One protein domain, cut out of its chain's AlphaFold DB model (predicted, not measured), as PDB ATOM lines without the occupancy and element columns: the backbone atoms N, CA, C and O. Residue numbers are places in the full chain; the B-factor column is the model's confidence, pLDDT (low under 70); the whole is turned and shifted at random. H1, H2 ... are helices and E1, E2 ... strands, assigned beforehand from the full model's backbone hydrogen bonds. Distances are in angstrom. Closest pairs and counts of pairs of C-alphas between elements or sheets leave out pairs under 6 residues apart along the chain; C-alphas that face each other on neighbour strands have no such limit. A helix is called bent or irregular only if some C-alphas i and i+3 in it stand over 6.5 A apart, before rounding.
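What this domain is: This is residues 43 to 101 of the 101 residues of the protein "Chorismate synthase" of Spirochaetales bacterium (UniProt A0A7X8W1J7). A small two-stranded hairpin, E1 and E2, lies at one end, and a single long helix, H1, sticks out as an arm toward the other end with its residues 76 to 100. The unnamed residues 43 to 51 and 65 to 74 lie between the hairpin and the helix. The printed part has 59 residues, with two named strands and then one named helix along the chain; the two strands form an antiparallel sheet of order E1 - E2, and the class is mixed, helices and strands. The whole is extended, with a radius of gyration of the C-alphas of 20.2 A and spans of 59 by 29 by 16 A, the arm making much of the length.

How they stand to each other: After the unnamed residues 43 to 51 comes E1, residues 52 to 55, which forms a hairpin with E2, residues 61 to 64, through a tight link of 5 residues. They are antiparallel, with 138 degrees between their directions. The C-alphas of His 53 and Glu 63 face each other at 4.6 A. N 52 and O 64 are within hydrogen-bond range at 2.9 A, as are N 64 and O 52 at 2.8 A. A short link of 10 residues leads from E2 to H1, residues 75 to 100. E1 and H1 are apart. In H1, 21 of 22 O i to N i+4 pairs are within hydrogen-bond range.

Where its parts are: E1 begins at C-alpha 52, (209.917, 298.966, 173.442), and spans 10.2 A; E2 spans 9.9 A. H1 runs 37.9 A from C-alpha 75 at (208.038, 298.041, 150.725) to C-alpha 100 at (199.541, 265.162, 133.961), and is not bent.

The domain as a whole: The two C-alphas farthest apart, those of Glu 60 and Glu 101, are 59.1 A from each other. Residues 76 to 101, of which 76 to 100 belong to H1, stand free; the remaining 33 residues span 34 by 19 by 13 A. The printed part has no cut and no long link between named elements. Its mean pLDDT is 93.2, and no printed residue is under 70.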
ATOM      1  N   LYS A  43     203.125 294.479 157.044       93.69
ATOM      2  CA  LYS A  43     203.298 295.178 158.319       93.69
ATOM      3  C   LYS A  43     204.552 296.068 158.280       93.69
ATOM      4  O   LYS A  43     205.534 295.693 157.635       93.69
ATOM      5  N   PRO A  44     204.578 297.192 159.015       90.12
ATOM      6  CA  PRO A  44     205.779 298.011 159.139       90.12
ATOM      7  C   PRO A  44     206.987 297.235 159.686       90.12
ATOM      8  O   PRO A  44     206.846 296.229 160.397       90.12
ATOM      9  N   THR A  45     208.188 297.734 159.381       90.12
ATOM     10  CA  THR A  45     209.434 297.222 159.962       90.12
ATOM     11  C   THR A  45     209.348 297.304 161.495       90.12
ATOM     12  O   THR A  45     209.079 298.382 162.018       90.12
ATOM     13  N   PRO A  46     209.551 296.195 162.234       88.06
ATOM     14  CA  PRO A  46     209.351 296.176 163.687       88.06
ATOM     15  C   PRO A  46     210.472 296.887 164.462       88.06
ATOM     16  O   PRO A  46     210.253 297.370 165.571       88.06
ATOM     17  N   SER A  47     211.678 296.937 163.892       87.06
ATOM     18  CA  SER A  47     212.834 297.595 164.498       87.06
ATOM     19  C   SER A  47     212.772 299.095 164.241       87.06
ATOM     20  O   SER A  47     213.042 299.559 163.134       87.06
ATOM     21  N   ILE A  48     212.409 299.834 165.284       89.06
ATOM     22  CA  ILE A  48     212.333 301.293 165.303       89.06
ATOM     23  C   ILE A  48     213.197 301.835 166.442       89.06
ATOM     24  O   ILE A  48     213.465 301.131 167.411       89.06
ATOM     25  N   PHE A  49     213.586 303.105 166.350       89.31
ATOM     26  CA  PHE A  49     214.431 303.774 167.349       89.31
ATOM     27  C   PHE A  49     213.713 304.125 168.664       89.31
ATOM     28  O   PHE A  49     214.275 304.816 169.509       89.31
ATOM     29  N   GLN A  50     212.461 303.703 168.836       90.38
ATOM     30  CA  GLN A  50     211.721 303.913 170.077       90.38
ATOM     31  C   GLN A  50     211.985 302.752 171.035       90.38
ATOM     32  O   GLN A  50     212.021 301.597 170.608       90.38
ATOM     33  N   THR A  51     212.138 303.064 172.324       94.81
ATOM     34  CA  THR A  51     212.191 302.048 173.379       94.81
ATOM     35  C   THR A  51     210.904 301.227 173.362       94.81
ATOM     36  O   THR A  51     209.807 301.784 173.308       94.81
ATOM     37  N   GLN A  52     211.037 299.904 173.414       94.75
ATOM     38  CA  GLN A  52     209.917 298.966 173.442       94.75
ATOM     39  C   GLN A  52     210.040 298.029 174.642       94.75
ATOM     40  O   GLN A  52     211.142 297.645 175.023       94.75
ATOM     41  N   HIS A  53     208.914 297.623 175.223       96.38
ATOM     42  CA  HIS A  53     208.898 296.604 176.271       96.38
ATOM     43  C   HIS A  53     208.931 295.204 175.656       96.38
ATOM     44  O   HIS A  53     208.244 294.926 174.670       96.38
ATOM     45  N   THR A  54     209.721 294.311 176.239       95.88
ATOM     46  CA  THR A  54     209.810 292.908 175.833       95.88
ATOM     47  C   THR A  54     210.180 292.023 177.028       95.88
ATOM     48  O   THR A  54     210.260 292.499 178.161       95.88
ATOM     49  N   VAL A  55     210.378 290.728 176.788       97.56
ATOM     50  CA  VAL A  55     210.758 289.740 177.803       97.56
ATOM     51  C   VAL A  55     212.060 289.073 177.372       97.56
ATOM     52  O   VAL A  55     212.199 288.665 176.219       97.56
ATOM     53  N   ASN A  56     213.033 288.994 178.280       96.50
ATOM     54  CA  ASN A  56     214.308 288.333 178.003       96.50
ATOM     55  C   ASN A  56     214.201 286.798 178.137       96.50
ATOM     56  O   ASN A  56     213.181 286.254 178.556       96.50
ATOM     57  N   LEU A  57     215.278 286.076 177.819       97.38
ATOM     58  CA  LEU A  57     215.304 284.606 177.902       97.38
ATOM     59  C   LEU A  57     215.166 284.051 179.336       97.38
ATOM     60  O   LEU A  57     214.874 282.870 179.494       97.38
ATOM     61  N   ASN A  58     215.338 284.887 180.364       97.88
ATOM     62  CA  ASN A  58     215.138 284.532 181.772       97.88
ATOM     63  C   ASN A  58     213.697 284.800 182.256       97.88
ATOM     64  O   ASN A  58     213.419 284.643 183.441       97.88
ATOM     65  N   ASN A  59     212.777 285.170 181.356       97.00
ATOM     66  CA  ASN A  59     211.393 285.567 181.651       97.00
ATOM     67  C   ASN A  59     211.257 286.859 182.473       97.00
ATOM     68  O   ASN A  59     210.287 287.038 183.210       97.00
ATOM     69  N   GLU A  60     212.206 287.780 182.338       97.94
ATOM     70  CA  GLU A  60     212.164 289.076 183.014       97.94
ATOM     71  C   GLU A  60     211.674 290.161 182.048       97.94
ATOM     72  O   GLU A  60     212.085 290.207 180.883       97.94
ATOM     73  N   ASN A  61     210.807 291.053 182.538       98.19
ATOM     74  CA  ASN A  61     210.362 292.227 181.787       98.19
ATOM     75  C   ASN A  61     211.535 293.195 181.612       98.19
ATOM     76  O   ASN A  61     212.123 293.644 182.597       98.19
ATOM     77  N   VAL A  62     211.846 293.544 180.365       97.44
ATOM     78  CA  VAL A  62     212.951 294.443 180.020       97.44
ATOM     79  C   VAL A  62     212.517 295.485 178.995       97.44
ATOM     80  O   VAL A  62     211.587 295.284 178.214       97.44
ATOM     81  N   GLU A  63     213.218 296.611 178.981       96.69
ATOM     82  CA  GLU A  63     213.120 297.609 177.921       96.69
ATOM     83  C   GLU A  63     214.220 297.376 176.885       96.69
ATOM     84  O   GLU A  63     215.390 297.190 177.223       96.69
ATOM     85  N   LEU A  64     213.840 297.389 175.611       92.88
ATOM     86  CA  LEU A  64     214.728 297.225 174.474       92.88
ATOM     87  C   LEU A  64     214.804 298.538 173.697       92.88
ATOM     88  O   LEU A  64     213.805 299.017 173.162       92.88
ATOM     89  N   ASN A  65     216.014 299.080 173.587       92.94
ATOM     90  CA  ASN A  65     216.332 300.172 172.677       92.94
ATOM     91  C   ASN A  65     217.289 299.645 171.602       92.94
ATOM     92  O   ASN A  65     218.403 299.212 171.904       92.94
ATOM     93  N   ILE A  66     216.821 299.621 170.355       87.38
ATOM     94  CA  ILE A  66     217.577 299.076 169.228       87.38
ATOM     95  C   ILE A  66     218.394 300.203 168.591       87.38
ATOM     96  O   ILE A  66     217.865 301.261 168.253       87.38
ATOM     97  N   THR A  67     219.690 299.953 168.400       85.62
ATOM     98  CA  THR A  67     220.614 300.874 167.729       85.62
ATOM     99  C   THR A  67     221.069 300.301 166.385       85.62
ATOM    100  O   THR A  67     221.101 299.086 166.190       85.62
ATOM    101  N   GLY A  68     221.440 301.178 165.447       81.88
ATOM    102  CA  GLY A  68     221.977 300.792 164.140       81.88
ATOM    103  C   GLY A  68     221.165 301.309 162.956       81.88
ATOM    104  O   GLY A  68     220.259 302.127 163.092       81.88
ATOM    105  N   ARG A  69     221.535 300.868 161.750       75.75
ATOM    106  CA  ARG A  69     220.841 301.249 160.516       75.75
ATOM    107  C   ARG A  69     219.614 300.359 160.338       75.75
ATOM    108  O   ARG A  69     219.750 299.160 160.105       75.75
ATOM    109  N   HIS A  70     218.432 300.962 160.385       79.44
ATOM    110  CA  HIS A  70     217.170 300.285 160.098       79.44
ATOM    111  C   HIS A  70     216.552 300.841 158.825       79.44
ATOM    112  O   HIS A  70     216.669 302.030 158.528       79.44
ATOM    113  N   ASP A  71     215.905 299.967 158.060       82.19
ATOM    114  CA  ASP A  71     215.144 300.393 156.900       82.19
ATOM    115  C   ASP A  71     213.815 301.006 157.365       82.19
ATOM    116  O   ASP A  71     212.969 300.279 157.901       82.19
ATOM    117  N   PRO A  72     213.579 302.312 157.130       80.25
ATOM    118  CA  PRO A  72     212.308 302.944 157.482       80.25
ATOM    119  C   PRO A  72     211.143 302.371 156.664       80.25
ATOM    120  O   PRO A  72     209.988 302.476 157.064       80.25
ATOM    121  N   SER A  73     211.441 301.746 155.521       87.56
ATOM    122  CA  SER A  73     210.478 301.014 154.708       87.56
ATOM    123  C   SER A  73     211.153 299.856 153.976       87.56
ATOM    124  O   SER A  73     212.200 300.021 153.347       87.56
ATOM    125  N   ILE A  74     210.528 298.679 154.040       91.69
ATOM    126  CA  ILE A  74     210.907 297.500 153.247       91.69
ATOM    127  C   ILE A  74     210.081 297.363 151.961       91.69
ATOM    128  O   ILE A  74     210.389 296.507 151.135       91.69
ATOM    129  N   LEU A  75     209.045 298.195 151.781       92.44
ATOM    130  CA  LEU A  75     208.038 298.041 150.725       92.44
ATOM    131  C   LEU A  75     208.643 297.936 149.316       92.44
ATOM    132  O   LEU A  75     208.311 296.970 148.634       92.44
ATOM    133  N   PRO A  76     209.576 298.813 148.881       92.56
ATOM    134  CA  PRO A  76     210.133 298.721 147.529       92.56
ATOM    135  C   PRO A  76     210.837 297.388 147.248       92.56
ATOM    136  O   PRO A  76     210.761 296.869 146.141       92.56
ATOM    137  N   ARG A  77     211.499 296.805 148.259       93.69
ATOM    138  CA  ARG A  77     212.158 295.497 148.124       93.69
ATOM    139  C   ARG A  77     211.158 294.347 148.198       93.69
ATOM    140  O   ARG A  77     211.334 293.342 147.518       93.69
ATOM    141  N   ALA A  78     210.108 294.495 149.001       94.75
ATOM    142  CA  ALA A  78     209.083 293.473 149.139       94.75
ATOM    143  C   ALA A  78     208.281 293.256 147.846       94.75
ATOM    144  O   ALA A  78     207.874 292.125 147.592       94.75
ATOM    145  N   VAL A  79     208.100 294.294 147.014       94.88
ATOM    146  CA  VAL A  79     207.460 294.164 145.689       94.88
ATOM    147  C   VAL A  79     208.207 293.144 144.831       94.88
ATOM    148  O   VAL A  79     207.611 292.162 144.403       94.88
ATOM    149  N   VAL A  80     209.525 293.306 144.681       96.38
ATOM    150  CA  VAL A  80     210.357 292.412 143.856       96.38
ATOM    151  C   VAL A  80     210.308 290.970 144.366       96.38
ATOM    152  O   VAL A  80     210.162 290.034 143.584       96.38
ATOM    153  N   VAL A  81     210.395 290.775 145.687       97.12
ATOM    154  CA  VAL A  81     210.291 289.435 146.289       97.12
ATOM    155  C   VAL A  81     208.919 288.823 146.012       97.12
ATOM    156  O   VAL A  81     208.830 287.650 145.670       97.12
ATOM    157  N   THR A  82     207.851 289.611 146.126       97.19
ATOM    158  CA  THR A  82     206.482 289.141 145.890       97.19
ATOM    159  C   THR A  82     206.277 288.710 144.441       97.19
ATOM    160  O   THR A  82     205.732 287.635 144.205       97.19
ATOM    161  N   GLU A  83     206.740 289.508 143.480       97.12
ATOM    162  CA  GLU A  83     206.668 289.175 142.053       97.12
ATOM    163  C   GLU A  83     207.446 287.892 141.738       97.12
ATOM    164  O   GLU A  83     206.925 287.005 141.063       97.12
ATOM    165  N   ALA A  84     208.657 287.754 142.288       98.12
ATOM    166  CA  ALA A  84     209.465 286.550 142.118       98.12
ATOM    167  C   ALA A  84     208.772 285.307 142.696       98.12
ATOM    168  O   ALA A  84     208.713 284.272 142.034       98.12
ATOM    169  N   MET A  85     208.205 285.411 143.902       98.25
ATOM    170  CA  MET A  85     207.474 284.302 144.518       98.25
ATOM    171  C   MET A  85     206.220 283.936 143.723       98.25
ATOM    172  O   MET A  85     205.976 282.755 143.506       98.25
ATOM    173  N   ALA A  86     205.461 284.920 143.231       97.44
ATOM    174  CA  ALA A  86     204.302 284.664 142.379       97.44
ATOM    175  C   ALA A  86     204.701 283.937 141.083       97.44
ATOM    176  O   ALA A  86     204.059 282.957 140.713       97.44
ATOM    177  N   ALA A  87     205.785 284.366 140.427       98.00
ATOM    178  CA  ALA A  87     206.283 283.731 139.209       98.00
ATOM    179  C   ALA A  87     206.735 282.281 139.447       98.00
ATOM    180  O   ALA A  87     206.391 281.402 138.658       98.00
ATOM    181  N   ILE A  88     207.466 282.023 140.538       98.50
ATOM    182  CA  ILE A  88     207.910 280.670 140.904       98.50
ATOM    183  C   ILE A  88     206.705 279.763 141.162       98.50
ATOM    184  O   ILE A  88     206.647 278.676 140.599       98.50
ATOM    185  N   THR A  89     205.728 280.217 141.953       97.25
ATOM    186  CA  THR A  89     204.524 279.430 142.256       97.25
ATOM    187  C   THR A  89     203.719 279.109 140.998       97.25
ATOM    188  O   THR A  89     203.321 277.967 140.801       97.25
ATOM    189  N   ILE A  90     203.498 280.091 140.116       96.75
ATOM    190  CA  ILE A  90     202.766 279.867 138.859       96.75
ATOM    191  C   ILE A  90     203.513 278.871 137.964       96.75
ATOM    192  O   ILE A  90     202.889 278.021 137.331       96.75
ATOM    193  N   TYR A  91     204.843 278.971 137.897       97.81
ATOM    194  CA  TYR A  91     205.646 278.055 137.095       97.81
ATOM    195  C   TYR A  91     205.611 276.624 137.640       97.81
ATOM    196  O   TYR A  91     205.501 275.687 136.855       97.81
ATOM    197  N   ASP A  92     205.653 276.454 138.961       97.94
ATOM    198  CA  ASP A  92     205.539 275.141 139.602       97.94
ATOM    199  C   ASP A  92     204.187 274.479 139.293       97.94
ATOM    200  O   ASP A  92     204.148 273.364 138.773       97.94
ATOM    201  N   GLU A  93     203.079 275.206 139.471       96.06
ATOM    202  CA  GLU A  93     201.735 274.712 139.127       96.06
ATOM    203  C   GLU A  93     201.599 274.378 137.634       96.06
ATOM    204  O   GLU A  93     200.998 273.368 137.259       96.06
ATOM    205  N   TYR A  94     202.213 275.182 136.762       96.00
ATOM    206  CA  TYR A  94     202.275 274.879 135.335       96.00
ATOM    207  C   TYR A  94     203.022 273.567 135.064       96.00
ATOM    208  O   TYR A  94     202.537 272.744 134.291       96.00
ATOM    209  N   LEU A  95     204.178 273.338 135.695       97.88
ATOM    210  CA  LEU A  95     204.936 272.095 135.529       97.88
ATOM    211  C   LEU A  95     204.161 270.876 136.042       97.88
ATOM    212  O   LEU A  95     204.175 269.839 135.378       97.88
ATOM    213  N   ILE A  96     203.463 271.005 137.174       96.56
ATOM    214  CA  ILE A  96     202.591 269.953 137.711       96.56
ATOM    215  C   ILE A  96     201.500 269.613 136.695       96.56
ATOM    216  O   ILE A  96     201.331 268.444 136.350       96.56
ATOM    217  N   TRP A  97     200.798 270.615 136.161       95.12
ATOM    218  CA  TRP A  97     199.768 270.402 135.144       95.12
ATOM    219  C   TRP A  97     200.329 269.725 133.884       95.12
ATOM    220  O   TRP A  97     199.766 268.739 133.411       95.12
ATOM    221  N   ARG A  98     201.489 270.181 133.395       96.56
ATOM    222  CA  ARG A  98     202.181 269.607 132.229       96.56
ATOM    223  C   ARG A  98     202.669 268.177 132.424       96.56
ATOM    224  O   ARG A  98     202.936 267.517 131.429       96.56
ATOM    225  N   ALA A  99     202.849 267.726 133.662       96.44
ATOM    226  CA  ALA A  99     203.213 266.344 133.956       96.44
ATOM    227  C   ALA A  99     202.004 265.394 133.921       96.44
ATOM    228  O   ALA A  99     202.193 264.183 133.802       96.44
ATOM    229  N   TYR A 100     200.785 265.928 134.055       92.81
ATOM    230  CA  TYR A 100     199.541 265.162 133.961       92.81
ATOM    231  C   TYR A 100     198.937 265.140 132.545       92.81
ATOM    232  O   TYR A 100     198.133 264.247 132.275       92.81
ATOM    233  N   GLU A 101     199.294 266.094 131.674       80.31
ATOM    234  CA  GLU A 101     199.024 266.049 130.218       80.31
ATOM    235  C   GLU A 101     199.887 265.008 129.489       80.31
ATOM    236  O   GLU A 101     199.317 264.279 128.644       80.31
TER     237      GLU A 101